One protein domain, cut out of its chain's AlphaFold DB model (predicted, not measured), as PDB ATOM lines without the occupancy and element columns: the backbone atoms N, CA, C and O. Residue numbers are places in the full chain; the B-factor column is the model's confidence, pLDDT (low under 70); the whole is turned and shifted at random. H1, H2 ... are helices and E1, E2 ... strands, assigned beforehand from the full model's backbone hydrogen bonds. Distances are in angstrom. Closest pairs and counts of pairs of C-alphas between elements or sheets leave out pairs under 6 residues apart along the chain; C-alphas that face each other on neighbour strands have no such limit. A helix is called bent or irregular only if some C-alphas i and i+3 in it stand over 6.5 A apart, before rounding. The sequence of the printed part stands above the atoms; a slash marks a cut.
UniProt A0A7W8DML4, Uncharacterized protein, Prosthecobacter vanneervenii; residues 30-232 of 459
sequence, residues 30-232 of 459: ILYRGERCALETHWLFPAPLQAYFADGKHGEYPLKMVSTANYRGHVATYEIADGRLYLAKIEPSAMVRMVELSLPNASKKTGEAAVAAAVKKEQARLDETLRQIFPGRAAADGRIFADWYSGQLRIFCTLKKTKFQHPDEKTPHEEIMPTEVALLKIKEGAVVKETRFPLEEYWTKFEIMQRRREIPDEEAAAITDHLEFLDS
ATOM      1  N   ILE A  30     -24.920  25.671 254.798       96.75
ATOM      2  CA  ILE A  30     -24.009  26.410 255.661       96.75
ATOM      3  C   ILE A  30     -22.893  25.502 256.162       96.75
ATOM      4  O   ILE A  30     -23.131  24.391 256.633       96.75
ATOM      5  N   LEU A  31     -21.655  25.970 256.022       97.00
ATOM      6  CA  LEU A  31     -20.486  25.372 256.642       97.00
ATOM      7  C   LEU A  31     -20.428  25.848 258.090       97.00
ATOM      8  O   LEU A  31     -20.176  27.021 258.370       97.00
ATOM      9  N   TYR A  32     -20.701  24.938 259.013       96.44
ATOM     10  CA  TYR A  32     -20.808  25.225 260.431       96.44
ATOM     11  C   TYR A  32     -19.911  24.267 261.209       96.44
ATOM     12  O   TYR A  32     -20.076  23.053 261.135       96.44
ATOM     13  N   ARG A  33     -18.913  24.812 261.922       94.44
ATOM     14  CA  ARG A  33     -17.903  24.029 262.668       94.44
ATOM     15  C   ARG A  33     -17.167  22.995 261.799       94.44
ATOM     16  O   ARG A  33     -16.818  21.914 262.258       94.44
ATOM     17  N   GLY A  34     -16.931  23.342 260.534       93.00
ATOM     18  CA  GLY A  34     -16.292  22.463 259.552       93.00
ATOM     19  C   GLY A  34     -17.214  21.399 258.945       93.00
ATOM     20  O   GLY A  34     -16.771  20.663 258.066       93.00
ATOM     21  N   GLU A  35     -18.483  21.324 259.356       93.81
ATOM     22  CA  GLU A  35     -19.478  20.413 258.788       93.81
ATOM     23  C   GLU A  35     -20.375  21.133 257.777       93.81
ATOM     24  O   GLU A  35     -20.690  22.312 257.929       93.81
ATOM     25  N   ARG A  36     -20.819  20.416 256.739       93.69
ATOM     26  CA  ARG A  36     -21.860  20.902 255.826       93.69
ATOM     27  C   ARG A  36     -23.225  20.607 256.438       93.69
ATOM     28  O   ARG A  36     -23.594  19.442 256.569       93.69
ATOM     29  N   CYS A  37     -23.971  21.656 256.745       94.69
ATOM     30  CA  CYS A  37     -25.321  21.578 257.279       94.69
ATOM     31  C   CYS A  37     -26.337  22.137 256.274       94.69
ATOM     32  O   CYS A  37     -25.988  22.970 255.428       94.69
ATOM     33  N   ALA A  38     -27.587  21.686 256.371       92.69
ATOM     34  CA  ALA A  38     -28.686  22.320 255.651       92.69
ATOM     35  C   ALA A  38     -29.070  23.614 256.380       92.69
ATOM     36  O   ALA A  38     -29.214  23.625 257.607       92.69
ATOM     37  N   LEU A  39     -29.176  24.708 255.631       94.75
ATOM     38  CA  LEU A  39     -29.681  25.975 256.130       94.75
ATOM     39  C   LEU A  39     -31.140  26.081 255.717       94.75
ATOM     40  O   LEU A  39     -31.453  26.163 254.528       94.75
ATOM     41  N   GLU A  40     -32.023  26.111 256.705       90.31
ATOM     42  CA  GLU A  40     -33.439  26.201 256.408       90.31
ATOM     43  C   GLU A  40     -33.761  27.530 255.737       90.31
ATOM     44  O   GLU A  40     -33.552  28.607 256.304       90.31
ATOM     45  N   THR A  41     -34.265  27.441 254.509       84.12
ATOM     46  CA  THR A  41     -34.584  28.614 253.707       84.12
ATOM     47  C   THR A  41     -35.850  28.380 252.904       84.12
ATOM     48  O   THR A  41     -35.887  27.625 251.940       84.12
ATOM     49  N   HIS A  42     -36.918  29.068 253.289       79.38
ATOM     50  CA  HIS A  42     -38.198  29.023 252.589       79.38
ATOM     51  C   HIS A  42     -38.917  30.369 252.715       79.38
ATOM     52  O   HIS A  42     -38.367  31.322 253.254       79.38
ATOM     53  N   TRP A  43     -40.152  30.479 252.224       65.25
ATOM     54  CA  TRP A  43     -40.886  31.752 252.190       65.25
ATOM     55  C   TRP A  43     -40.980  32.485 253.542       65.25
ATOM     56  O   TRP A  43     -40.999  33.713 253.556       65.25
ATOM     57  N   LEU A  44     -40.995  31.755 254.664       63.12
ATOM     58  CA  LEU A  44     -41.031  32.335 256.016       63.12
ATOM     59  C   LEU A  44     -39.636  32.635 256.585       63.12
ATOM     60  O   LEU A  44     -39.500  33.463 257.481       63.12
ATOM     61  N   PHE A  45     -38.607  31.982 256.048       72.75
ATOM     62  CA  PHE A  45     -37.208  32.151 256.426       72.75
ATOM     63  C   PHE A  45     -36.437  32.554 255.171       72.75
ATOM     64  O   PHE A  45     -35.777  31.709 254.553       72.75
ATOM     65  N   PRO A  46     -36.575  33.821 254.730       82.00
ATOM     66  CA  PRO A  46     -35.897  34.278 253.532       82.00
ATOM     67  C   PRO A  46     -34.396  34.084 253.709       82.00
ATOM     68  O   PRO A  46     -33.832  34.382 254.766       82.00
ATOM     69  N   ALA A  47     -33.743  33.605 252.654       90.44
ATOM     70  CA  ALA A  47     -32.301  33.435 252.680       90.44
ATOM     71  C   ALA A  47     -31.604  34.760 253.022       90.44
ATOM     72  O   ALA A  47     -32.060  35.815 252.563       90.44
ATOM     73  N   PRO A  48     -30.463  34.743 253.735       95.12
ATOM     74  CA  PRO A  48     -29.709  35.962 254.020       95.12
ATOM     75  C   PRO A  48     -29.401  36.807 252.775       95.12
ATOM     76  O   PRO A  48     -29.406  38.036 252.846       95.12
ATOM     77  N   LEU A  49     -29.182  36.174 251.618       94.25
ATOM     78  CA  LEU A  49     -29.025  36.869 250.343       94.25
ATOM     79  C   LEU A  49     -30.316  37.545 249.866       94.25
ATOM     80  O   LEU A  49     -30.261  38.653 249.351       94.25
ATOM     81  N   GLN A  50     -31.484  36.924 250.028       91.00
ATOM     82  CA  GLN A  50     -32.756  37.571 249.683       91.00
ATOM     83  C   GLN A  50     -33.042  38.750 250.615       91.00
ATOM     84  O   GLN A  50     -33.492  39.797 250.151       91.00
ATOM     85  N   ALA A  51     -32.711  38.616 251.905       90.56
ATOM     86  CA  ALA A  51     -32.827  39.700 252.876       90.56
ATOM     87  C   ALA A  51     -31.985  40.932 252.485       90.56
ATOM     88  O   ALA A  51     -32.430  42.054 252.709       90.56
ATOM     89  N   TYR A  52     -30.831  40.741 251.830       92.25
ATOM     90  CA  TYR A  52     -30.019  41.842 251.288       92.25
ATOM     91  C   TYR A  52     -30.783  42.716 250.284       92.25
ATOM     92  O   TYR A  52     -30.594  43.923 250.255       92.25
ATOM     93  N   PHE A  53     -31.663  42.131 249.469       90.25
ATOM     94  CA  PHE A  53     -32.422  42.865 248.449       90.25
ATOM     95  C   PHE A  53     -33.829  43.279 248.909       90.25
ATOM     96  O   PHE A  53     -34.528  43.983 248.183       90.25
ATOM     97  N   ALA A  54     -34.260  42.865 250.106       86.31
ATOM     98  CA  ALA A  54     -35.637  43.043 250.568       86.31
ATOM     99  C   ALA A  54     -36.027  44.513 250.804       86.31
ATOM    100  O   ALA A  54     -37.199  44.864 250.680       86.31
ATOM    101  N   ASP A  55     -35.066  45.380 251.130       80.38
ATOM    102  CA  ASP A  55     -35.324  46.797 251.409       80.38
ATOM    103  C   ASP A  55     -35.241  47.706 250.167       80.38
ATOM    104  O   ASP A  55     -35.463  48.916 250.271       80.38
ATOM    105  N   GLY A  56     -34.914  47.138 249.001       83.00
ATOM    106  CA  GLY A  56     -34.770  47.844 247.727       83.00
ATOM    107  C   GLY A  56     -33.558  48.779 247.628       83.00
ATOM    108  O   GLY A  56     -33.339  49.365 246.567       83.00
ATOM    109  N   LYS A  57     -32.732  48.924 248.676       85.38
ATOM    110  CA  LYS A  57     -31.551  49.812 248.648       85.38
ATOM    111  C   LYS A  57     -30.429  49.275 247.768       85.38
ATOM    112  O   LYS A  57     -29.597  50.045 247.295       85.38
ATOM    113  N   HIS A  58     -30.428  47.968 247.538       85.44
ATOM    114  CA  HIS A  58     -29.402  47.250 246.786       85.44
ATOM    115  C   HIS A  58     -29.831  46.923 245.345       85.44
ATOM    116  O   HIS A  58     -29.185  46.124 244.670       85.44
ATOM    117  N   GLY A  59     -30.895  47.576 244.862       87.25
ATOM    118  CA  GLY A  59     -31.469  47.345 243.541       87.25
ATOM    119  C   GLY A  59     -32.405  46.139 243.499       87.25
ATOM    120  O   GLY A  59     -32.789  45.581 244.526       87.25
ATOM    121  N   GLU A  60     -32.804  45.760 242.286       87.69
ATOM    122  CA  GLU A  60     -33.625  44.573 242.071       87.69
ATOM    123  C   GLU A  60     -32.813  43.296 242.279       87.69
ATOM    124  O   GLU A  60     -31.621  43.225 241.971       87.69
ATOM    125  N   TYR A  61     -33.497  42.264 242.760       88.31
ATOM    126  CA  TYR A  61     -32.922  40.945 242.944       88.31
ATOM    127  C   TYR A  61     -32.434  40.369 241.592       88.31
ATOM    128  O   TYR A  61     -33.251  40.132 240.698       88.31
ATOM    129  N   PRO A  62     -31.120  40.135 241.404       84.94
ATOM    130  CA  PRO A  62     -30.541  39.909 240.074       84.94
ATOM    131  C   PRO A  62     -30.670  38.461 239.579       84.94
ATOM    132  O   PRO A  62     -30.327  38.158 238.432       84.94
ATOM    133  N   LEU A  63     -31.135  37.549 240.434       86.75
ATOM    134  CA  LEU A  63     -31.250  36.121 240.146       86.75
ATOM    135  C   LEU A  63     -32.689  35.794 239.742       86.75
ATOM    136  O   LEU A  63     -33.648  36.272 240.341       86.75
ATOM    137  N   LYS A  64     -32.850  34.972 238.704       84.19
ATOM    138  CA  LYS A  64     -34.166  34.624 238.153       84.19
ATOM    139  C   LYS A  64     -34.552  33.214 238.560       84.19
ATOM    140  O   LYS A  64     -33.719  32.316 238.485       84.19
ATOM    141  N   MET A  65     -35.822  33.026 238.909       83.62
ATOM    142  CA  MET A  65     -36.433  31.704 239.055       83.62
ATOM    143  C   MET A  65     -36.103  30.833 237.841       83.62
ATOM    144  O   MET A  65     -36.317  31.258 236.703       83.62
ATOM    145  N   VAL A  66     -35.605  29.618 238.084       78.62
ATOM    146  CA  VAL A  66     -35.287  28.674 236.999       78.62
ATOM    147  C   VAL A  66     -36.245  27.486 236.964       78.62
ATOM    148  O   VAL A  66     -36.522  26.942 235.899       78.62
ATOM    149  N   SER A  67     -36.795  27.102 238.114       79.44
ATOM    150  CA  SER A  67     -37.815  26.059 238.241       79.44
ATOM    151  C   SER A  67     -38.611  26.265 239.528       79.44
ATOM    152  O   SER A  67     -38.252  27.105 240.346       79.44
ATOM    153  N   THR A  68     -39.679  25.497 239.741       75.00
ATOM    154  CA  THR A  68     -40.401  25.482 241.028       75.00
ATOM    155  C   THR A  68     -39.531  24.969 242.178       75.00
ATOM    156  O   THR A  68     -39.616  25.510 243.272       75.00
ATOM    157  N   ALA A  69     -38.626  24.022 241.895       76.31
ATOM    158  CA  ALA A  69     -37.605  23.533 242.829       76.31
ATOM    159  C   ALA A  69     -36.481  24.553 243.091       76.31
ATOM    160  O   ALA A  69     -35.621  24.341 243.939       76.31
ATOM    161  N   ASN A  70     -36.427  25.637 242.314       82.81
ATOM    162  CA  ASN A  70     -35.481  26.726 242.498       82.81
ATOM    163  C   ASN A  70     -36.116  28.071 242.121       82.81
ATOM    164  O   ASN A  70     -35.688  28.765 241.186       82.81
ATOM    165  N   TYR A  71     -37.174  28.424 242.848       84.12
ATOM    166  CA  TYR A  71     -37.878  29.688 242.687       84.12
ATOM    167  C   TYR A  71     -36.986  30.885 243.037       84.12
ATOM    168  O   TYR A  71     -37.155  31.966 242.479       84.12
ATOM    169  N   ARG A  72     -35.982  30.687 243.901       87.44
ATOM    170  CA  ARG A  72     -35.022  31.729 244.308       87.44
ATOM    171  C   ARG A  72     -33.950  32.026 243.260       87.44
ATOM    172  O   ARG A  72     -33.192  32.987 243.419       87.44
ATOM    173  N   GLY A  73     -33.841  31.194 242.225       87.69
ATOM    174  CA  GLY A  73     -32.830  31.312 241.176       87.69
ATOM    175  C   GLY A  73     -31.404  30.972 241.608       87.69
ATOM    176  O   GLY A  73     -30.475  31.169 240.827       87.69
ATOM    177  N   HIS A  74     -31.217  30.481 242.834       88.88
ATOM    178  CA  HIS A  74     -29.922  30.089 243.371       88.88
ATOM    179  C   HIS A  74     -30.042  29.109 244.537       88.88
ATOM    180  O   HIS A  74     -31.116  28.930 245.104       88.88
ATOM    181  N   VAL A  75     -28.895  28.532 244.869       91.06
ATOM    182  CA  VAL A  75     -28.573  27.864 246.124       91.06
ATOM    183  C   VAL A  75     -27.319  28.548 246.663       91.06
ATOM    184  O   VAL A  75     -26.287  28.583 245.989       91.06
ATOM    185  N   ALA A  76     -27.407  29.161 247.837       93.81
ATOM    186  CA  ALA A  76     -26.275  29.800 248.493       93.81
ATOM    187  C   ALA A  76     -25.566  28.820 249.435       93.81
ATOM    188  O   ALA A  76     -26.182  27.979 250.082       93.81
ATOM    189  N   THR A  77     -24.244  28.945 249.530       95.00
ATOM    190  CA  THR A  77     -23.455  28.343 250.606       95.00
ATOM    191  C   THR A  77     -22.936  29.452 251.502       95.00
ATOM    192  O   THR A  77     -22.196  30.330 251.050       95.00
ATOM    193  N   TYR A  78     -23.304  29.386 252.771       97.25
ATOM    194  CA  TYR A  78     -22.800  30.250 253.825       97.25
ATOM    195  C   TYR A  78     -21.711  29.545 254.632       97.25
ATOM    196  O   TYR A  78     -21.529  28.333 254.541       97.25
ATOM    197  N   GLU A  79     -20.998  30.298 255.457       97.56
ATOM    198  CA  GLU A  79     -20.042  29.773 256.423       97.56
ATOM    199  C   GLU A  79     -20.110  30.577 257.720       97.56
ATOM    200  O   GLU A  79     -20.173  31.806 257.686       97.56
ATOM    201  N   ILE A  80     -20.072  29.885 258.859       97.81
ATOM    202  CA  ILE A  80     -19.777  30.504 260.151       97.81
ATOM    203  C   ILE A  80     -18.298  30.284 260.463       97.81
ATOM    204  O   ILE A  80     -17.889  29.167 260.781       97.81
ATOM    205  N   ALA A  81     -17.514  31.358 260.418       96.56
ATOM    206  CA  ALA A  81     -16.097  31.359 260.774       96.56
ATOM    207  C   ALA A  81     -15.801  32.522 261.725       96.56
ATOM    208  O   ALA A  81     -16.323  33.618 261.546       96.56
ATOM    209  N   ASP A  82     -14.998  32.287 262.764       95.75
ATOM    210  CA  ASP A  82     -14.606  33.317 263.742       95.75
ATOM    211  C   ASP A  82     -15.797  34.093 264.344       95.75
ATOM    212  O   ASP A  82     -15.748  35.308 264.544       95.75
ATOM    213  N   GLY A  83     -16.910  33.388 264.587       97.06
ATOM    214  CA  GLY A  83     -18.146  33.980 265.109       97.06
ATOM    215  C   GLY A  83     -18.860  34.913 264.125       97.06
ATOM    216  O   GLY A  83     -19.626  35.775 264.551       97.06
ATOM    217  N   ARG A  84     -18.611  34.782 262.818       97.94
ATOM    218  CA  ARG A  84     -19.188  35.625 261.764       97.94
ATOM    219  C   ARG A  84     -19.772  34.793 260.631       97.94
ATOM    220  O   ARG A  84     -19.224  33.757 260.271       97.94
ATOM    221  N   LEU A  85     -20.868  35.286 260.066       98.00
ATOM    222  CA  LEU A  85     -21.537  34.761 258.887       98.00
ATOM    223  C   LEU A  85     -20.889  35.320 257.624       98.00
ATOM    224  O   LEU A  85     -20.781  36.535 257.446       98.00
ATOM    225  N   TYR A  86     -20.525  34.424 256.719       97.12
ATOM    226  CA  TYR A  86     -20.023  34.752 255.396       97.12
ATOM    227  C   TYR A  86     -20.876  34.084 254.325       97.12
ATOM    228  O   TYR A  86     -21.305  32.944 254.484       97.12
ATOM    229  N   LEU A  87     -21.085  34.771 253.208       96.31
ATOM    230  CA  LEU A  87     -21.543  34.166 251.965       96.31
ATOM    231  C   LEU A  87     -20.311  33.645 251.215       96.31
ATOM    232  O   LEU A  87     -19.473  34.428 250.767       96.31
ATOM    233  N   ALA A  88     -20.188  32.322 251.115       92.50
ATOM    234  CA  ALA A  88     -19.029  31.651 250.530       92.50
ATOM    235  C   ALA A  88     -19.233  31.303 249.050       92.50
ATOM    236  O   ALA A  88     -18.282  31.340 248.272       92.50
ATOM    237  N   LYS A  89     -20.464  30.959 248.646       90.00
ATOM    238  CA  LYS A  89     -20.776  30.567 247.264       90.00
ATOM    239  C   LYS A  89     -22.231  30.860 246.906       90.00
ATOM    240  O   LYS A  89     -23.104  30.798 247.766       90.00
ATOM    241  N   ILE A  90     -22.495  31.102 245.626       88.94
ATOM    242  CA  ILE A  90     -23.831  31.037 245.021       88.94
ATOM    243  C   ILE A  90     -23.751  30.087 243.827       88.94
ATOM    244  O   ILE A  90     -22.855  30.221 242.993       88.94
ATOM    245  N   GLU A  91     -24.687  29.148 243.735       85.31
ATOM    246  CA  GLU A  91     -24.823  28.204 242.625       85.31
ATOM    247  C   GLU A  91     -26.189  28.369 241.940       85.31
ATOM    248  O   GLU A  91     -27.207  28.505 242.619       85.31
ATOM    249  N   PRO A  92     -26.275  28.326 240.600       72.75
ATOM    250  CA  PRO A  92     -27.543  28.374 239.889       72.75
ATOM    251  C   PRO A  92     -28.058  26.931 239.778       72.75
ATOM    252  O   PRO A  92     -27.590  26.160 238.936       72.75
ATOM    253  N   SER A  93     -28.982  26.516 240.648       63.62
ATOM    254  CA  SER A  93     -29.214  25.072 240.864       63.62
ATOM    255  C   SER A  93     -29.751  24.294 239.647       63.62
ATOM    256  O   SER A  93     -29.575  23.082 239.548       63.62
ATOM    257  N   ALA A  94     -30.285  24.976 238.631       54.25
ATOM    258  CA  ALA A  94     -30.783  24.318 237.427       54.25
ATOM    259  C   ALA A  94     -29.707  23.821 236.443       54.25
ATOM    260  O   ALA A  94     -30.008  22.947 235.634       54.25
ATOM    261  N   MET A  95     -28.474  24.344 236.462       53.00
ATOM    262  CA  MET A  95     -27.479  23.954 235.449       53.00
ATOM    263  C   MET A  95     -26.612  22.763 235.850       53.00
ATOM    264  O   MET A  95     -26.296  21.948 234.988       53.00
ATOM    265  N   VAL A  96     -26.264  22.607 237.129       51.56
ATOM    266  CA  VAL A  96     -25.378  21.507 237.555       51.56
ATOM    267  C   VAL A  96     -26.082  20.155 237.381       51.56
ATOM    268  O   VAL A  96     -25.547  19.264 236.729       51.56
ATOM    269  N   ARG A  97     -27.345  20.044 237.818       52.56
ATOM    270  CA  ARG A  97     -28.126  18.803 237.691       52.56
ATOM    271  C   ARG A  97     -28.616  18.507 236.275       52.56
ATOM    272  O   ARG A  97     -28.585  17.352 235.861       52.56
ATOM    273  N   MET A  98     -29.067  19.504 235.502       49.12
ATOM    274  CA  MET A  98     -29.552  19.230 234.139       49.12
ATOM    275  C   MET A  98     -28.430  18.805 233.200       49.12
ATOM    276  O   MET A  98     -28.665  17.985 232.316       49.12
ATOM    277  N   VAL A  99     -27.215  19.316 233.384       50.16
ATOM    278  CA  VAL A  99     -26.081  18.913 232.554       50.16
ATOM    279  C   VAL A  99     -25.606  17.492 232.903       50.16
ATOM    280  O   VAL A  99     -25.256  16.736 231.998       50.16
ATOM    281  N   GLU A 100     -25.692  17.083 234.172       46.44
ATOM    282  CA  GLU A 100     -25.452  15.695 234.600       46.44
ATOM    283  C   GLU A 100     -26.540  14.720 234.108       46.44
ATOM    284  O   GLU A 100     -26.229  13.611 233.679       46.44
ATOM    285  N   LEU A 101     -27.813  15.134 234.111       48.81
ATOM    286  CA  LEU A 101     -28.952  14.278 233.745       48.81
ATOM    287  C   LEU A 101     -29.225  14.204 232.230       48.81
ATOM    288  O   LEU A 101     -29.789  13.217 231.760       48.81
ATOM    289  N   SER A 102     -28.828  15.212 231.443       47.84
ATOM    290  CA  SER A 102     -29.147  15.295 230.001       47.84
ATOM    291  C   SER A 102     -28.166  14.561 229.080       47.84
ATOM    292  O   SER A 102     -28.365  14.546 227.865       47.84
ATOM    293  N   LEU A 103     -27.123  13.915 229.614       48.19
ATOM    294  CA  LEU A 103     -26.143  13.172 228.813       48.19
ATOM    295  C   LEU A 103     -26.122  11.656 229.098       48.19
ATOM    296  O   LEU A 103     -25.056  11.123 229.404       48.19
ATOM    297  N   PRO A 104     -27.221  10.892 228.914       47.59
ATOM    298  CA  PRO A 104     -27.137   9.435 229.026       47.59
ATOM    299  C   PRO A 104     -26.300   8.764 227.919       47.59
ATOM    300  O   PRO A 104     -25.939   7.605 228.077       47.59
ATOM    301  N   ASN A 105     -25.993   9.444 226.797       50.09
ATOM    302  CA  ASN A 105     -25.457   8.786 225.589       50.09
ATOM    303  C   ASN A 105     -24.340   9.524 224.814       50.09
ATOM    304  O   ASN A 105     -23.902   9.027 223.776       50.09
ATOM    305  N   ALA A 106     -23.837  10.676 225.268       46.34
ATOM    306  CA  ALA A 106     -22.654  11.269 224.633       46.34
ATOM    307  C   ALA A 106     -21.401  10.511 225.098       46.34
ATOM    308  O   ALA A 106     -21.228  10.284 226.292       46.34
ATOM    309  N   SER A 107     -20.534  10.091 224.171       48.31
ATOM    310  CA  SER A 107     -19.336   9.298 224.475       48.31
ATOM    311  C   SER A 107     -18.584   9.839 225.702       48.31
ATOM    312  O   SER A 107     -18.227  11.019 225.720       48.31
ATOM    313  N   LYS A 108     -18.341   8.965 226.691       57.50
ATOM    314  CA  LYS A 108     -17.863   9.226 228.073       57.50
ATOM    315  C   LYS A 108     -16.633  10.141 228.260       57.50
ATOM    316  O   LYS A 108     -16.214  10.339 229.382       57.50
ATOM    317  N   LYS A 109     -16.014  10.687 227.210       56.78
ATOM    318  CA  LYS A 109     -14.848  11.586 227.321       56.78
ATOM    319  C   LYS A 109     -15.044  12.982 226.734       56.78
ATOM    320  O   LYS A 109     -14.443  13.925 227.232       56.78
ATOM    321  N   THR A 110     -15.855  13.146 225.691       58.28
ATOM    322  CA  THR A 110     -16.073  14.463 225.057       58.28
ATOM    323  C   THR A 110     -17.211  15.247 225.708       58.28
ATOM    324  O   THR A 110     -17.164  16.473 225.715       58.28
ATOM    325  N   GLY A 111     -18.187  14.558 226.315       67.25
ATOM    326  CA  GLY A 111     -19.259  15.185 227.094       67.25
ATOM    327  C   GLY A 111     -18.742  15.848 228.372       67.25
ATOM    328  O   GLY A 111     -18.950  17.039 228.565       67.25
ATOM    329  N   GLU A 112     -17.992  15.117 229.199       68.38
ATOM    330  CA  GLU A 112     -17.516  15.587 230.515       68.38
ATOM    331  C   GLU A 112     -16.692  16.880 230.435       68.38
ATOM    332  O   GLU A 112     -16.892  17.795 231.230       68.38
ATOM    333  N   ALA A 113     -15.809  17.004 229.440       77.56
ATOM    334  CA  ALA A 113     -15.006  18.212 229.255       77.56
ATOM    335  C   ALA A 113     -15.858  19.431 228.855       77.56
ATOM    336  O   ALA A 113     -15.616  20.537 229.337       77.56
ATOM    337  N   ALA A 114     -16.871  19.239 228.001       75.12
ATOM    338  CA  ALA A 114     -17.788  20.304 227.599       75.12
ATOM    339  C   ALA A 114     -18.697  20.739 228.761       75.12
ATOM    340  O   ALA A 114     -18.902  21.936 228.960       75.12
ATOM    341  N   VAL A 115     -19.170  19.780 229.565       68.00
ATOM    342  CA  VAL A 115     -19.904  20.025 230.815       68.00
ATOM    343  C   VAL A 115     -19.056  20.823 231.796       68.00
ATOM    344  O   VAL A 115     -19.471  21.892 232.236       68.00
ATOM    345  N   ALA A 116     -17.842  20.355 232.089       73.44
ATOM    346  CA  ALA A 116     -16.931  21.029 233.006       73.44
ATOM    347  C   ALA A 116     -16.597  22.452 232.529       73.44
ATOM    348  O   ALA A 116     -16.544  23.378 233.336       73.44
ATOM    349  N   ALA A 117     -16.422  22.656 231.219       80.06
ATOM    350  CA  ALA A 117     -16.202  23.979 230.642       80.06
ATOM    351  C   ALA A 117     -17.431  24.896 230.779       80.06
ATOM    352  O   ALA A 117     -17.268  26.071 231.113       80.06
ATOM    353  N   ALA A 118     -18.646  24.382 230.559       74.69
ATOM    354  CA  ALA A 118     -19.888  25.136 230.734       74.69
ATOM    355  C   ALA A 118     -20.121  25.519 232.204       74.69
ATOM    356  O   ALA A 118     -20.375  26.687 232.491       74.69
ATOM    357  N   VAL A 119     -19.934  24.571 233.131       70.62
ATOM    358  CA  VAL A 119     -19.999  24.808 234.582       70.62
ATOM    359  C   VAL A 119     -18.963  25.848 235.002       70.62
ATOM    360  O   VAL A 119     -19.303  26.804 235.689       70.62
ATOM    361  N   LYS A 120     -17.713  25.731 234.537       78.19
ATOM    362  CA  LYS A 120     -16.653  26.704 234.842       78.19
ATOM    363  C   LYS A 120     -16.970  28.101 234.305       78.19
ATOM    364  O   LYS A 120     -16.697  29.089 234.982       78.19
ATOM    365  N   LYS A 121     -17.531  28.200 233.095       81.38
ATOM    366  CA  LYS A 121     -17.934  29.480 232.493       81.38
ATOM    367  C   LYS A 121     -19.071  30.135 233.280       81.38
ATOM    368  O   LYS A 121     -19.013  31.339 233.515       81.38
ATOM    369  N   GLU A 122     -20.072  29.361 233.690       74.31
ATOM    370  CA  GLU A 122     -21.194  29.882 234.474       74.31
ATOM    371  C   GLU A 122     -20.772  30.241 235.903       74.31
ATOM    372  O   GLU A 122     -21.152  31.299 236.395       74.31
ATOM    373  N   GLN A 123     -19.900  29.443 236.529       72.06
ATOM    374  CA  GLN A 123     -19.294  29.786 237.818       72.06
ATOM    375  C   GLN A 123     -18.529  31.110 237.726       72.06
ATOM    376  O   GLN A 123     -18.744  31.985 238.551       72.06
ATOM    377  N   ALA A 124     -17.718  31.317 236.683       80.88
ATOM    378  CA  ALA A 124     -17.022  32.590 236.485       80.88
ATOM    379  C   ALA A 124     -17.993  33.773 236.303       80.88
ATOM    380  O   ALA A 124     -17.730  34.868 236.798       80.88
ATOM    381  N   ARG A 125     -19.132  33.562 235.624       80.88
ATOM    382  CA  ARG A 125     -20.195  34.570 235.489       80.88
ATOM    383  C   ARG A 125     -20.838  34.896 236.837       80.88
ATOM    384  O   ARG A 125     -21.152  36.056 237.091       80.88
ATOM    385  N   LEU A 126     -21.035  33.897 237.690       74.56
ATOM    386  CA  LEU A 126     -21.594  34.077 239.027       74.56
ATOM    387  C   LEU A 126     -20.617  34.718 239.997       74.56
ATOM    388  O   LEU A 126     -21.028  35.602 240.736       74.56
ATOM    389  N   ASP A 127     -19.343  34.342 239.960       78.12
ATOM    390  CA  ASP A 127     -18.295  34.994 240.745       78.12
ATOM    391  C   ASP A 127     -18.209  36.479 240.369       78.12
ATOM    392  O   ASP A 127     -18.109  37.350 241.232       78.12
ATOM    393  N   GLU A 128     -18.323  36.787 239.075       82.12
ATOM    394  CA  GLU A 128     -18.418  38.160 238.588       82.12
ATOM    395  C   GLU A 128     -19.715  38.846 239.046       82.12
ATOM    396  O   GLU A 128     -19.680  39.982 239.509       82.12
ATOM    397  N   THR A 129     -20.852  38.148 239.010       79.06
ATOM    398  CA  THR A 129     -22.132  38.670 239.519       79.06
ATOM    399  C   THR A 129     -22.048  38.966 241.020       79.06
ATOM    400  O   THR A 129     -22.497  40.013 241.464       79.06
ATOM    401  N   LEU A 130     -21.414  38.100 241.809       81.81
ATOM    402  CA  LEU A 130     -21.168  38.307 243.233       81.81
ATOM    403  C   LEU A 130     -20.297  39.536 243.485       81.81
ATOM    404  O   LEU A 130     -20.624  40.343 244.351       81.81
ATOM    405  N   ARG A 131     -19.231  39.722 242.699       84.12
ATOM    406  CA  ARG A 131     -18.401  40.936 242.755       84.12
ATOM    407  C   ARG A 131     -19.186  42.193 242.389       84.12
ATOM    408  O   ARG A 131     -18.914  43.245 242.956       84.12
ATOM    409  N   GLN A 132     -20.152  42.088 241.477       84.56
ATOM    410  CA  GLN A 132     -21.035  43.196 241.107       84.56
ATOM    411  C   GLN A 132     -22.076  43.503 242.191       84.56
ATOM    412  O   GLN A 132     -22.330  44.673 242.458       84.56
ATOM    413  N   ILE A 133     -22.650  42.481 242.835       87.25
ATOM    414  CA  ILE A 133     -23.611  42.643 243.939       87.25
ATOM    415  C   ILE A 133     -22.919  43.209 245.190       87.25
ATOM    416  O   ILE A 133     -23.486  44.042 245.902       87.25
ATOM    417  N   PHE A 134     -21.688  42.764 245.449       91.12
ATOM    418  CA  PHE A 134     -20.911  43.081 246.645       91.12
ATOM    419  C   PHE A 134     -19.551  43.714 246.288       91.12
ATOM    420  O   PHE A 134     -18.493  43.147 246.599       91.12
ATOM    421  N   PRO A 135     -19.539  44.899 245.647       87.94
ATOM    422  CA  PRO A 135     -18.309  45.515 245.165       87.94
ATOM    423  C   PRO A 135     -17.375  45.849 246.330       87.94
ATOM    424  O   PRO A 135     -17.741  46.560 247.263       87.94
ATOM    425  N   GLY A 136     -16.154  45.309 246.280       88.12
ATOM    426  CA  GLY A 136     -15.115  45.552 247.288       88.12
ATOM    427  C   GLY A 136     -15.347  44.891 248.651       88.12
ATOM    428  O   GLY A 136     -14.624  45.205 249.592       88.12
ATOM    429  N   ARG A 137     -16.331  43.988 248.780       87.44
ATOM    430  CA  ARG A 137     -16.677  43.328 250.056       87.44
ATOM    431  C   ARG A 137     -16.127  41.905 250.207       87.44
ATOM    432  O   ARG A 137     -16.297  41.302 251.265       87.44
ATOM    433  N   ALA A 138     -15.486  41.363 249.174       84.31
ATOM    434  CA  ALA A 138     -14.850  40.053 249.254       84.31
ATOM    435  C   ALA A 138     -13.596  40.115 250.143       84.31
ATOM    436  O   ALA A 138     -12.723  40.963 249.948       84.31
ATOM    437  N   ALA A 139     -13.503  39.198 251.102       83.56
ATOM    438  CA  ALA A 139     -12.294  38.937 251.864       83.56
ATOM    439  C   ALA A 139     -11.194  38.350 250.958       83.56
ATOM    440  O   ALA A 139     -11.434  37.973 249.809       83.56
ATOM    441  N   ALA A 140      -9.969  38.251 251.483       83.81
ATOM    442  CA  ALA A 140      -8.820  37.726 250.737       83.81
ATOM    443  C   ALA A 140      -9.022  36.281 250.232       83.81
ATOM    444  O   ALA A 140      -8.403  35.879 249.251       83.81
ATOM    445  N   ASP A 141      -9.898  35.519 250.884       84.81
ATOM    446  CA  ASP A 141     -10.275  34.148 250.528       84.81
ATOM    447  C   ASP A 141     -11.511  34.062 249.609       84.81
ATOM    448  O   ASP A 141     -11.959  32.966 249.276       84.81
ATOM    449  N   GLY A 142     -12.054  35.204 249.176       87.44
ATOM    450  CA  GLY A 142     -13.206  35.287 248.279       87.44
ATOM    451  C   GLY A 142     -14.571  35.234 248.966       87.44
ATOM    452  O   GLY A 142     -15.579  35.442 248.292       87.44
ATOM    453  N   ARG A 143     -14.634  35.013 250.284       92.94
ATOM    454  CA  ARG A 143     -15.892  35.026 251.043       92.94
ATOM    455  C   ARG A 143     -16.377  36.454 251.264       92.94
ATOM    456  O   ARG A 143     -15.578  37.374 251.404       92.94
ATOM    457  N   ILE A 144     -17.685  36.655 251.346       95.31
ATOM    458  CA  ILE A 144     -18.278  37.977 251.575       95.31
ATOM    459  C   ILE A 144     -18.832  38.020 252.995       95.31
ATOM    460  O   ILE A 144     -19.702  37.221 253.337       95.31
ATOM    461  N   PHE A 145     -18.345  38.941 253.827       96.56
ATOM    462  CA  PHE A 145     -18.878  39.113 255.180       96.56
ATOM    463  C   PHE A 145     -20.330  39.601 255.117       96.56
ATOM    464  O   PHE A 145     -20.606  40.634 254.507       96.56
ATOM    465  N   ALA A 146     -21.247  38.857 255.741       96.44
ATOM    466  CA  ALA A 146     -22.684  39.106 255.694       96.44
ATOM    467  C   ALA A 146     -23.137  40.189 256.689       96.44
ATOM    468  O   ALA A 146     -24.089  39.991 257.442       96.44
ATOM    469  N   ASP A 147     -22.452  41.336 256.695       95.62
ATOM    470  CA  ASP A 147     -22.700  42.469 257.603       95.62
ATOM    471  C   ASP A 147     -24.115  43.064 257.486       95.62
ATOM    472  O   ASP A 147     -24.611  43.698 258.413       95.62
ATOM    473  N   TRP A 148     -24.791  42.825 256.363       94.12
ATOM    474  CA  TRP A 148     -26.171  43.242 256.129       94.12
ATOM    475  C   TRP A 148     -27.192  42.393 256.888       94.12
ATOM    476  O   TRP A 148     -28.326  42.827 257.085       94.12
ATOM    477  N   TYR A 149     -26.833  41.167 257.279       95.25
ATOM    478  CA  TYR A 149     -27.788  40.231 257.848       95.25
ATOM    479  C   TYR A 149     -27.841  40.361 259.370       95.25
ATOM    480  O   TYR A 149     -26.855  40.147 260.074       95.25
ATOM    481  N   SER A 150     -29.028  40.663 259.888       93.38
ATOM    482  CA  SER A 150     -29.381  40.488 261.295       93.38
ATOM    483  C   SER A 150     -30.640  39.640 261.347       93.38
ATOM    484  O   SER A 150     -31.591  39.954 260.636       93.38
ATOM    485  N   GLY A 151     -30.653  38.584 262.156       91.00
ATOM    486  CA  GLY A 151     -31.779  37.662 262.235       91.00
ATOM    487  C   GLY A 151     -31.458  36.363 262.945       91.00
ATOM    488  O   GLY A 151     -30.498  36.290 263.709       91.00
ATOM    489  N   GLN A 152     -32.280  35.343 262.718       91.56
ATOM    490  CA  GLN A 152     -32.033  34.005 263.239       91.56
ATOM    491  C   GLN A 152     -31.871  33.006 262.100       91.56
ATOM    492  O   GLN A 152     -32.649  33.021 261.150       91.56
ATOM    493  N   LEU A 153     -30.875  32.133 262.222       93.88
ATOM    494  CA  LEU A 153     -30.656  31.011 261.319       93.88
ATOM    495  C   LEU A 153     -30.984  29.712 262.049       93.88
ATOM    496  O   LEU A 153     -30.468  29.480 263.145       93.88
ATOM    497  N   ARG A 154     -31.800  28.861 261.420       93.75
ATOM    498  CA  ARG A 154     -32.023  27.476 261.841       93.75
ATOM    499  C   ARG A 154     -31.226  26.554 260.928       93.75
ATOM    500  O   ARG A 154     -31.377  26.579 259.708       93.75
ATOM    501  N   ILE A 155     -30.340  25.776 261.535       95.00
ATOM    502  CA  ILE A 155     -29.368  24.950 260.829       95.00
ATOM    503  C   ILE A 155     -29.553  23.499 261.252       95.00
ATOM    504  O   ILE A 155     -29.557  23.199 262.443       95.00
ATOM    505  N   PHE A 156     -29.643  22.602 260.277       93.62
ATOM    506  CA  PHE A 156     -29.753  21.164 260.484       93.62
ATOM    507  C   PHE A 156     -28.406  20.496 260.198       93.62
ATOM    508  O   PHE A 156     -27.970  20.396 259.047       93.62
ATOM    509  N   CYS A 157     -27.730  20.072 261.263       90.88
ATOM    510  CA  CYS A 157     -26.357  19.574 261.236       90.88
ATOM    511  C   CYS A 157     -26.260  18.078 261.550       90.88
ATOM    512  O   CYS A 157     -27.229  17.421 261.947       90.88
ATOM    513  N   THR A 158     -25.047  17.548 261.363       87.31
ATOM    514  CA  THR A 158     -24.684  16.160 261.662       87.31
ATOM    515  C   THR A 158     -25.621  15.174 260.963       87.31
ATOM    516  O   THR A 158     -26.481  14.530 261.566       87.31
ATOM    517  N   LEU A 159     -25.439  15.086 259.648       85.44
ATOM    518  CA  LEU A 159     -26.196  14.211 258.766       85.44
ATOM    519  C   LEU A 159     -25.821  12.743 259.014       85.44
ATOM    520  O   LEU A 159     -24.678  12.337 258.791       85.44
ATOM    521  N   LYS A 160     -26.782  11.930 259.457       87.88
ATOM    522  CA  LYS A 160     -26.619  10.482 259.621       87.88
ATOM    523  C   LYS A 160     -27.543   9.731 258.682       87.88
ATOM    524  O   LYS A 160     -28.708  10.075 258.508       87.88
ATOM    525  N   LYS A 161     -27.010   8.656 258.106       88.25
ATOM    526  CA  LYS A 161     -27.822   7.680 257.387       88.25
ATOM    527  C   LYS A 161     -28.690   6.933 258.386       88.25
ATOM    528  O   LYS A 161     -28.169   6.211 259.235       88.25
ATOM    529  N   THR A 162     -29.991   7.097 258.247       84.75
ATOM    530  CA  THR A 162     -31.001   6.413 259.043       84.75
ATOM    531  C   THR A 162     -31.794   5.509 258.114       84.75
ATOM    532  O   THR A 162     -32.055   5.858 256.965       84.75
ATOM    533  N   LYS A 163     -32.132   4.307 258.579       88.00
ATOM    534  CA  LYS A 163     -33.016   3.412 257.833       88.00
ATOM    535  C   LYS A 163     -34.441   3.716 258.250       88.00
ATOM    536  O   LYS A 163     -34.786   3.489 259.406       88.00
ATOM    537  N   PHE A 164     -35.233   4.218 257.316       82.44
ATOM    538  CA  PHE A 164     -36.654   4.442 257.507       82.44
ATOM    539  C   PHE A 164     -37.437   3.337 256.792       82.44
ATOM    540  O   PHE A 164     -37.077   2.922 255.691       82.44
ATOM    541  N   GLN A 165     -38.477   2.817 257.440       86.00
ATOM    542  CA  GLN A 165     -39.398   1.854 256.844       86.00
ATOM    543  C   GLN A 165     -40.817   2.308 257.155       86.00
ATOM    544  O   GLN A 165     -41.261   2.208 258.300       86.00
ATOM    545  N   HIS A 166     -41.525   2.801 256.139       77.50
ATOM    546  CA  HIS A 166     -42.955   3.057 256.276       77.50
ATOM    547  C   HIS A 166     -43.686   1.726 256.553       77.50
ATOM    548  O   HIS A 166     -43.267   0.700 256.005       77.50
ATOM    549  N   PRO A 167     -44.778   1.696 257.341       81.00
ATOM    550  CA  PRO A 167     -45.523   0.462 257.623       81.00
ATOM    551  C   PRO A 167     -45.932  -0.341 256.376       81.00
ATOM    552  O   PRO A 167     -45.971  -1.570 256.412       81.00
ATOM    553  N   ASP A 168     -46.182   0.352 255.263       83.94
ATOM    554  CA  ASP A 168     -46.589  -0.247 253.984       83.94
ATOM    555  C   ASP A 168     -45.413  -0.652 253.073       83.94
ATOM    556  O   ASP A 168     -45.605  -1.297 252.036       83.94
ATOM    557  N   GLU A 169     -44.180  -0.291 253.432       83.00
ATOM    558  CA  GLU A 169     -42.988  -0.591 252.642       83.00
ATOM    559  C   GLU A 169     -42.344  -1.914 253.067       83.00
ATOM    560  O   GLU A 169     -42.029  -2.162 254.232       83.00
ATOM    561  N   LYS A 170     -42.075  -2.784 252.088       90.88
ATOM    562  CA  LYS A 170     -41.416  -4.082 252.332       90.88
ATOM    563  C   LYS A 170     -39.918  -3.968 252.597       90.88
ATOM    564  O   LYS A 170     -39.340  -4.885 253.176       90.88
ATOM    565  N   THR A 171     -39.300  -2.884 252.144       88.44
ATOM    566  CA  THR A 171     -37.855  -2.684 252.222       88.44
ATOM    567  C   THR A 171     -37.599  -1.307 252.818       88.44
ATOM    568  O   THR A 171     -38.123  -0.342 252.270       88.44
ATOM    569  N   PRO A 172     -36.796  -1.196 253.891       89.06
ATOM    570  CA  PRO A 172     -36.383   0.104 254.396       89.06
ATOM    571  C   PRO A 172     -35.582   0.846 253.327       89.06
ATOM    572  O   PRO A 172     -34.750   0.243 252.639       89.06
ATOM    573  N   HIS A 173     -35.775   2.153 253.234       84.62
ATOM    574  CA  HIS A 173     -34.894   3.024 252.473       84.62
ATOM    575  C   HIS A 173     -33.931   3.759 253.414       84.62
ATOM    576  O   HIS A 173     -34.202   3.954 254.601       84.62
ATOM    577  N   GLU A 174     -32.744   4.088 252.905       87.38
ATOM    578  CA  GLU A 174     -31.788   4.920 253.636       87.38
ATOM    579  C   GLU A 174     -32.102   6.385 253.358       87.38
ATOM    580  O   GLU A 174     -32.065   6.820 252.208       87.38
ATOM    581  N   GLU A 175     -32.354   7.140 254.416       83.94
ATOM    582  CA  GLU A 175     -32.518   8.584 254.369       83.94
ATOM    583  C   GLU A 175     -31.382   9.252 255.143       83.94
ATOM    584  O   GLU A 175     -30.882   8.731 256.145       83.94
ATOM    585  N   ILE A 176     -30.913  10.394 254.649       80.44
ATOM    586  CA  ILE A 176     -29.899  11.189 255.333       80.44
ATOM    587  C   ILE A 176     -30.638  12.207 256.190       80.44
ATOM    588  O   ILE A 176     -31.125  13.208 255.676       80.44
ATOM    589  N   MET A 177     -30.695  11.948 257.492       84.38
ATOM    590  CA  MET A 177     -31.403  12.792 258.447       84.38
ATOM    591  C   MET A 177     -30.405  13.611 259.266       84.38
ATOM    592  O   MET A 177     -29.353  13.083 259.652       84.38
ATOM    593  N   PRO A 178     -30.700  14.883 259.567       89.56
ATOM    594  CA  PRO A 178     -29.937  15.613 260.565       89.56
ATOM    595  C   PRO A 178     -30.106  14.951 261.935       89.56
ATOM    596  O   PRO A 178     -31.088  14.262 262.198       89.56
ATOM    597  N   THR A 179     -29.137  15.134 262.822       91.81
ATOM    598  CA  THR A 179     -29.247  14.654 264.214       91.81
ATOM    599  C   THR A 179     -29.114  15.765 265.234       91.81
ATOM    600  O   THR A 179     -29.304  15.535 266.427       91.81
ATOM    601  N   GLU A 180     -28.861  16.981 264.765       94.25
ATOM    602  CA  GLU A 180     -28.736  18.165 265.588       94.25
ATOM    603  C   GLU A 180     -29.343  19.372 264.871       94.25
ATOM    604  O   GLU A 180     -29.230  19.511 263.650       94.25
ATOM    605  N   VAL A 181     -29.957  20.263 265.646       93.75
ATOM    606  CA  VAL A 181     -30.406  21.580 265.203       93.75
ATOM    607  C   VAL A 181     -29.612  22.645 265.947       93.75
ATOM    608  O   VAL A 181     -29.534  22.621 267.177       93.75
ATOM    609  N   ALA A 182     -29.048  23.598 265.212       94.62
ATOM    610  CA  ALA A 182     -28.426  24.795 265.762       94.62
ATOM    611  C   ALA A 182     -29.265  26.034 265.417       94.62
ATOM    612  O   ALA A 182     -29.617  26.261 264.260       94.62
ATOM    613  N   LEU A 183     -29.566  26.841 266.432       93.56
ATOM    614  CA  LEU A 183     -30.210  28.145 266.314       93.56
ATOM    615  C   LEU A 183     -29.155  29.229 266.530       93.56
ATOM    616  O   LEU A 183     -28.581  29.334 267.617       93.56
ATOM    617  N   LEU A 184     -28.894  30.032 265.501       94.31
ATOM    618  CA  LEU A 184     -27.931  31.131 265.562       94.31
ATOM    619  C   LEU A 184     -28.659  32.469 265.513       94.31
ATOM    620  O   LEU A 184     -29.355  32.750 264.544       94.31
ATOM    621  N   LYS A 185     -28.446  33.332 266.508       93.75
ATOM    622  CA  LYS A 185     -28.832  34.746 266.442       93.75
ATOM    623  C   LYS A 185     -27.674  35.527 265.835       93.75
ATOM    624  O   LYS A 185     -26.587  35.570 266.411       93.75
ATOM    625  N   ILE A 186     -27.920  36.151 264.692       95.56
ATOM    626  CA  ILE A 186     -26.965  36.969 263.953       95.56
ATOM    627  C   ILE A 186     -27.327  38.444 264.129       95.56
ATOM    628  O   ILE A 186     -28.490  38.826 264.000       95.56
ATOM    629  N   LYS A 187     -26.335  39.289 264.396       95.69
ATOM    630  CA  LYS A 187     -26.458  40.746 264.382       95.69
ATOM    631  C   LYS A 187     -25.338  41.317 263.527       95.69
ATOM    632  O   LYS A 187     -24.175  41.173 263.886       95.69
ATOM    633  N   GLU A 188     -25.705  41.948 262.419       96.31
ATOM    634  CA  GLU A 188     -24.774  42.559 261.459       96.31
ATOM    635  C   GLU A 188     -23.659  41.579 261.058       96.31
ATOM    636  O   GLU A 188     -22.465  41.855 261.160       96.31
ATOM    637  N   GLY A 189     -24.060  40.360 260.696       96.50
ATOM    638  CA  GLY A 189     -23.162  39.265 260.343       96.50
ATOM    639  C   GLY A 189     -22.452  38.588 261.521       96.50
ATOM    640  O   GLY A 189     -21.892  37.515 261.329       96.50
ATOM    641  N   ALA A 190     -22.471  39.131 262.740       97.94
ATOM    642  CA  ALA A 190     -21.855  38.497 263.909       97.94
ATOM    643  C   ALA A 190     -22.818  37.527 264.613       97.94
ATOM    644  O   ALA A 190     -23.966  37.871 264.884       97.94
ATOM    645  N   VAL A 191     -22.346  36.332 264.965       97.75
ATOM    646  CA  VAL A 191     -23.080  35.384 265.812       97.75
ATOM    647  C   VAL A 191     -23.063  35.912 267.246       97.75
ATOM    648  O   VAL A 191     -22.020  35.939 267.893       97.75
ATOM    649  N   VAL A 192     -24.219  36.348 267.745       96.94
ATOM    650  CA  VAL A 192     -24.362  36.913 269.100       96.94
ATOM    651  C   VAL A 192     -24.977  35.935 270.096       96.94
ATOM    652  O   VAL A 192     -24.818  36.113 271.300       96.94
ATOM    653  N   LYS A 193     -25.681  34.906 269.613       94.69
ATOM    654  CA  LYS A 193     -26.176  33.795 270.430       94.69
ATOM    655  C   LYS A 193     -26.191  32.524 269.597       94.69
ATOM    656  O   LYS A 193     -26.520  32.558 268.413       94.69
ATOM    657  N   GLU A 194     -25.867  31.418 270.241       96.00
ATOM    658  CA  GLU A 194     -25.902  30.083 269.667       96.00
ATOM    659  C   GLU A 194     -26.605  29.155 270.659       96.00
ATOM    660  O   GLU A 194     -26.336  29.193 271.860       96.00
ATOM    661  N   THR A 195     -27.520  28.325 270.171       93.31
ATOM    662  CA  THR A 195     -28.163  27.278 270.972       93.31
ATOM    663  C   THR A 195     -28.296  26.019 270.130       93.31
ATOM    664  O   THR A 195     -28.608  26.104 268.945       93.31
ATOM    665  N   ARG A 196     -28.016  24.852 270.714       93.62
ATOM    666  CA  ARG A 196     -27.976  23.569 270.002       93.62
ATOM    667  C   ARG A 196     -28.836  22.542 270.714       93.62
ATOM    668  O   ARG A 196     -28.864  22.513 271.941       93.62
ATOM    669  N   PHE A 197     -29.473  21.690 269.927       90.12
ATOM    670  CA  PHE A 197     -30.355  20.636 270.402       90.12
ATOM    671  C   PHE A 197     -30.114  19.363 269.587       90.12
ATOM    672  O   PHE A 197     -30.016  19.451 268.360       90.12
ATOM    673  N   PRO A 198     -30.079  18.173 270.207       93.75
ATOM    674  CA  PRO A 198     -30.364  16.931 269.493       93.75
ATOM    675  C   PRO A 198     -31.680  17.066 268.711       93.75
ATOM    676  O   PRO A 198     -32.624  17.657 269.228       93.75
ATOM    677  N   LEU A 199     -31.775  16.526 267.492       86.38
ATOM    678  CA  LEU A 199     -32.966  16.706 266.644       86.38
ATOM    679  C   LEU A 199     -34.257  16.233 267.339       86.38
ATOM    680  O   LEU A 199     -35.275  16.916 267.283       86.38
ATOM    681  N   GLU A 200     -34.213  15.091 268.026       80.00
ATOM    682  CA  GLU A 200     -35.366  14.562 268.769       80.00
ATOM    683  C   GLU A 200     -35.761  15.469 269.941       80.00
ATOM    684  O   GLU A 200     -36.945  15.714 270.167       80.00
ATOM    685  N   GLU A 201     -34.776  16.020 270.659       82.31
ATOM    686  CA  GLU A 201     -35.015  16.983 271.737       82.31
ATOM    687  C   GLU A 201     -35.548  18.301 271.181       82.31
ATOM    688  O   GLU A 201     -36.424  18.891 271.791       82.31
ATOM    689  N   TYR A 202     -35.062  18.755 270.025       81.69
ATOM    690  CA  TYR A 202     -35.554  19.955 269.359       81.69
ATOM    691  C   TYR A 202     -37.051  19.839 269.074       81.69
ATOM    692  O   TYR A 202     -37.814  20.711 269.482       81.69
ATOM    693  N   TRP A 203     -37.480  18.741 268.444       76.25
ATOM    694  CA  TRP A 203     -38.897  18.505 268.169       76.25
ATOM    695  C   TRP A 203     -39.695  18.299 269.444       76.25
ATOM    696  O   TRP A 203     -40.733  18.923 269.599       76.25
ATOM    697  N   THR A 204     -39.168  17.540 270.403       67.38
ATOM    698  CA  THR A 204     -39.818  17.346 271.705       67.38
ATOM    699  C   THR A 204     -39.964  18.667 272.456       67.38
ATOM    700  O   THR A 204     -41.013  18.933 273.018       67.38
ATOM    701  N   LYS A 205     -38.962  19.551 272.441       64.50
ATOM    702  CA  LYS A 205     -39.031  20.895 273.031       64.50
ATOM    703  C   LYS A 205     -39.979  21.795 272.255       64.50
ATOM    704  O   LYS A 205     -40.675  22.585 272.876       64.50
ATOM    705  N   PHE A 206     -40.064  21.661 270.936       56.72
ATOM    706  CA  PHE A 206     -41.025  22.387 270.105       56.72
ATOM    707  C   PHE A 206     -42.470  21.874 270.293       56.72
ATOM    708  O   PHE A 206     -43.417  22.657 270.258       56.72
ATOM    709  N   GLU A 207     -42.655  20.589 270.593       42.31
ATOM    710  CA  GLU A 207     -43.923  19.977 271.007       42.31
ATOM    711  C   GLU A 207     -44.273  20.332 272.467       42.31
ATOM    712  O   GLU A 207     -45.414  20.670 272.774       42.31
ATOM    713  N   ILE A 208     -43.295  20.363 273.379       37.78
ATOM    714  CA  ILE A 208     -43.432  20.820 274.776       37.78
ATOM    715  C   ILE A 208     -43.664  22.336 274.840       37.78
ATOM    716  O   ILE A 208     -44.368  22.812 275.727       37.78
ATOM    717  N   MET A 209     -43.176  23.110 273.872       38.56
ATOM    718  CA  MET A 209     -43.548  24.513 273.671       38.56
ATOM    719  C   MET A 209     -45.048  24.679 273.410       38.56
ATOM    720  O   MET A 209     -45.622  25.677 273.853       38.56
ATOM    721  N   GLN A 210     -45.712  23.688 272.798       42.22
ATOM    722  CA  GLN A 210     -47.179  23.651 272.726       42.22
ATOM    723  C   GLN A 210     -47.829  23.354 274.094       42.22
ATOM    724  O   GLN A 210     -49.000  23.660 274.311       42.22
ATOM    725  N   ARG A 211     -47.065  22.827 275.061       38.62
ATOM    726  CA  ARG A 211     -47.460  22.521 276.451       38.62
ATOM    727  C   ARG A 211     -46.754  23.428 277.474       38.62
ATOM    728  O   ARG A 211     -46.331  22.968 278.527       38.62
ATOM    729  N   ARG A 212     -46.634  24.716 277.143       37.16
ATOM    730  CA  ARG A 212     -45.883  25.845 277.747       37.16
ATOM    731  C   ARG A 212     -45.880  26.049 279.286       37.16
ATOM    732  O   ARG A 212     -46.025  27.180 279.746       37.16
ATOM    733  N   ARG A 213     -45.692  25.023 280.116       43.50
ATOM    734  CA  ARG A 213     -45.566  25.160 281.583       43.50
ATOM    735  C   ARG A 213     -44.194  24.793 282.154       43.50
ATOM    736  O   ARG A 213     -44.022  24.934 283.358       43.50
ATOM    737  N   GLU A 214     -43.222  24.385 281.333       46.62
ATOM    738  CA  GLU A 214     -41.968  23.797 281.850       46.62
ATOM    739  C   GLU A 214     -40.662  24.340 281.226       46.62
ATOM    740  O   GLU A 214     -39.595  23.788 281.473       46.62
ATOM    741  N   ILE A 215     -40.695  25.424 280.439       49.06
ATOM    742  CA  ILE A 215     -39.489  25.930 279.745       49.06
ATOM    743  C   ILE A 215     -38.712  26.929 280.623       49.06
ATOM    744  O   ILE A 215     -39.334  27.853 281.152       49.06
ATOM    745  N   PRO A 216     -37.372  26.808 280.738       67.81
ATOM    746  CA  PRO A 216     -36.519  27.796 281.406       67.81
ATOM    747  C   PRO A 216     -36.525  29.181 280.731       67.81
ATOM    748  O   PRO A 216     -36.535  29.294 279.504       67.81
ATOM    749  N   ASP A 217     -36.424  30.248 281.528       67.44
ATOM    750  CA  ASP A 217     -36.575  31.645 281.076       67.44
ATOM    751  C   ASP A 217     -35.611  32.065 279.948       67.44
ATOM    752  O   ASP A 217     -35.965  32.863 279.079       67.44
ATOM    753  N   GLU A 218     -34.396  31.513 279.915       65.50
ATOM    754  CA  GLU A 218     -33.395  31.844 278.894       65.50
ATOM    755  C   GLU A 218     -33.767  31.318 277.495       65.50
ATOM    756  O   GLU A 218     -33.493  31.970 276.476       65.50
ATOM    757  N   GLU A 219     -34.408  30.148 277.443       52.19
ATOM    758  CA  GLU A 219     -34.913  29.549 276.207       52.19
ATOM    759  C   GLU A 219     -36.170  30.304 275.747       52.19
ATOM    760  O   GLU A 219     -36.272  30.690 274.579       52.19
ATOM    761  N   ALA A 220     -37.068  30.644 276.680       56.62
ATOM    762  CA  ALA A 220     -38.247  31.467 276.406       56.62
ATOM    763  C   ALA A 220     -37.885  32.854 275.839       56.62
ATOM    764  O   ALA A 220     -38.551  33.344 274.921       56.62
ATOM    765  N   ALA A 221     -36.804  33.469 276.328       67.50
ATOM    766  CA  ALA A 221     -36.296  34.742 275.820       67.50
ATOM    767  C   ALA A 221     -35.740  34.628 274.388       67.50
ATOM    768  O   ALA A 221     -36.061  35.455 273.540       67.50
ATOM    769  N   ALA A 222     -34.969  33.578 274.078       53.09
ATOM    770  CA  ALA A 222     -34.420  33.364 272.729       53.09
ATOM    771  C   ALA A 222     -35.514  33.200 271.661       53.09
ATOM    772  O   ALA A 222     -35.391  33.680 270.532       53.09
ATOM    773  N   ILE A 223     -36.590  32.518 272.047       50.16
ATOM    774  CA  ILE A 223     -37.767  32.281 271.217       50.16
ATOM    775  C   ILE A 223     -38.577  33.567 271.064       50.16
ATOM    776  O   ILE A 223     -38.970  33.905 269.954       50.16
ATOM    777  N   THR A 224     -38.791  34.318 272.143       59.75
ATOM    778  CA  THR A 224     -39.478  35.621 272.080       59.75
ATOM    779  C   THR A 224     -38.745  36.577 271.137       59.75
ATOM    780  O   THR A 224     -39.366  37.151 270.248       59.75
ATOM    781  N   ASP A 225     -37.414  36.629 271.222       62.84
ATOM    782  CA  ASP A 225     -36.573  37.387 270.291       62.84
ATOM    783  C   ASP A 225     -36.750  36.945 268.823       62.84
ATOM    784  O   ASP A 225     -36.577  37.747 267.906       62.84
ATOM    785  N   HIS A 226     -37.054  35.665 268.572       52.44
ATOM    786  CA  HIS A 226     -37.311  35.147 267.224       52.44
ATOM    787  C   HIS A 226     -38.642  35.655 266.677       52.44
ATOM    788  O   HIS A 226     -38.727  36.084 265.530       52.44
ATOM    789  N   LEU A 227     -39.668  35.646 267.523       52.03
ATOM    790  CA  LEU A 227     -41.001  36.118 267.174       52.03
ATOM    791  C   LEU A 227     -41.007  37.622 266.897       52.03
ATOM    792  O   LEU A 227     -41.562  38.059 265.893       52.03
ATOM    793  N   GLU A 228     -40.325  38.405 267.731       57.72
ATOM    794  CA  GLU A 228     -40.164  39.848 267.520       57.72
ATOM    795  C   GLU A 228     -39.374  40.165 266.244       57.72
ATOM    796  O   GLU A 228     -39.663  41.142 265.547       57.72
ATOM    797  N   PHE A 229     -38.390  39.327 265.904       55.31
ATOM    798  CA  PHE A 229     -37.678  39.415 264.635       55.31
ATOM    799  C   PHE A 229     -38.620  39.197 263.440       55.31
ATOM    800  O   PHE A 229     -38.613  40.025 262.526       55.31
ATOM    801  N   LEU A 230     -39.473  38.167 263.465       47.44
ATOM    802  CA  LEU A 230     -40.481  37.931 262.419       47.44
ATOM    803  C   LEU A 230     -41.455  39.121 262.287       47.44
ATOM    804  O   LEU A 230     -41.724  39.586 261.178       47.44
ATOM    805  N   ASP A 231     -41.896  39.692 263.411       49.31
ATOM    806  CA  ASP A 231     -42.758  40.884 263.451       49.31
ATOM    807  C   ASP A 231     -42.066  42.151 262.912       49.31
ATOM    808  O   ASP A 231     -42.705  43.074 262.399       49.31
ATOM    809  N   SER A 232     -40.736  42.229 262.989       50.56
ATOM    810  CA  SER A 232     -39.990  43.392 262.498       50.56
ATOM    811  C   SER A 232     -39.964  43.501 260.967       50.56
ATOM    812  O   SER A 232     -39.918  44.620 260.448       50.56
TER     813      SER A 232
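What this domain is: This is residues 30 to 232 of the 459 residues of an uncharacterized protein of Prosthecobacter vanneervenii (UniProt A0A7W8DML4). A strongly twisted sheet of seven strands is folded back on itself, with a helical hairpin, H2 and H3, on the E4 side and two helices, H4 and H5, over the other end of the sheet. The long hairpin of E5 and E6 reaches away from the body to a turn at residues 165 to 172, and residues 104 to 110, of which residue 110 belongs to H3, stick out where the chain passes from H2 to H3. The printed part has 203 residues, with five named helices and seven named strands in the order E1 E2 H1 E3 E4 H2 H3 E5 E6 E7 H4 H5; the sheet, in the order E4 E3 E1 E2 E5 E6 E7, is mixed. The class is mixed, helices and strands. The whole is only just compact, close to loose, with a radius of gyration of the C-alphas of 19.9 A, and its outline is flat, spanning 64 by 54 by 29 A.

Where its parts are: Begin with the sheet at C-alpha 30, (-24.009, 26.410, 255.661), where E1, residues 30 to 32, starts; E2 is residues 35 to 39. Look next at E3, residues 75 to 81, 19.6 A long, and E4, residues 84 to 91, 21.3 A. E5 is residues 151 to 164, 33.9 A, and bends by 78 degrees at residue 161. E6, residues 173 to 187, runs 40.4 A, and E7, residues 190 to 198, runs 23.8 A and bends by 58 degrees at residue 193. H1 is residues 48 to 53. H2, residues 93 to 101, is neither bent nor irregular, but only just: C-alphas 93 and 96 are 6.2 A apart. Find C-alpha 110 at (-16.073, 14.463, 225.057); from there H3 runs 34.7 A to residue 133. H4 is residues 199 to 209, and H5, residues 217 to 232, 22.2 A, ends at (-39.990, 43.392, 262.498).

How they stand to each other: Start in the sheet, where E3 and E1 are parallel, with N 31 and O 78 2.8 A apart. The hairpin E1 and E2 is antiparallel, with N 32 to O 35 at 2.8 A. E2 and E5 are antiparallel, with N 156 to O 38 at 2.9 A. The hairpin E3 and E4 has N 79 to O 86 at 2.8 A. E5, E6 and E7 form a meander, each strand the antiparallel neighbour of the one before; look at N 153 and O 184, 2.8 A, and N 183 and O 195, 2.8 A. This is a folded sheet, bent back into two leaves that face each other: E4 E3 E1 E2 face E6 E7, with E5 as the hinge. The edge strands E4 and E7 come closest at the C-alphas of Arg 84 and Ala 190, 4.5 A. H3 only grazes the sheet, with its residues 119 to 130; its closest C-alphas to E4 are Leu 126 and Ile 90, 7.1 A. H2 is not on the sheet; it touches H3, which meets it with residues 115 to 119 alone, at a shallow tilt of 3 degrees, opposite ways, a helical hairpin whose closest C-alphas are Val 99 and Val 115, 6.5 A. H1 only grazes the sheet, with residues 48 to 51. H4 is on the sheet at a height of 8.5 A, over E7, and stands up from it at 50 degrees; the closest C-alphas of H4 and E6 are Leu 199 and Glu 180, 4.6 A. H5 is on the same face, at a height of 10.1 A, over E5 and E7 and only just over E6, where 3 of its C-alphas fall; it runs across the strands, at 65 degrees to E5 on the local plane. H4 and H5 are apart. In H4 and H5 every O i to N i+4 pair is within hydrogen-bond range; the counts are 1 of 2 in H1, 3 of 5 in H2 and 19 of 20 in H3.

The domain as a whole: The two C-alphas farthest apart are those of Ser 107 and Arg 213, 64.8 A. The printed part has no cut. The links H1 to E3 and H3 to E5 are long, with 21 and 17 residues. The mean pLDDT of the printed part is 79.3; 52 residues are under 70, namely residues 43 to 44, 93 to 112, 115 and 204 to 232.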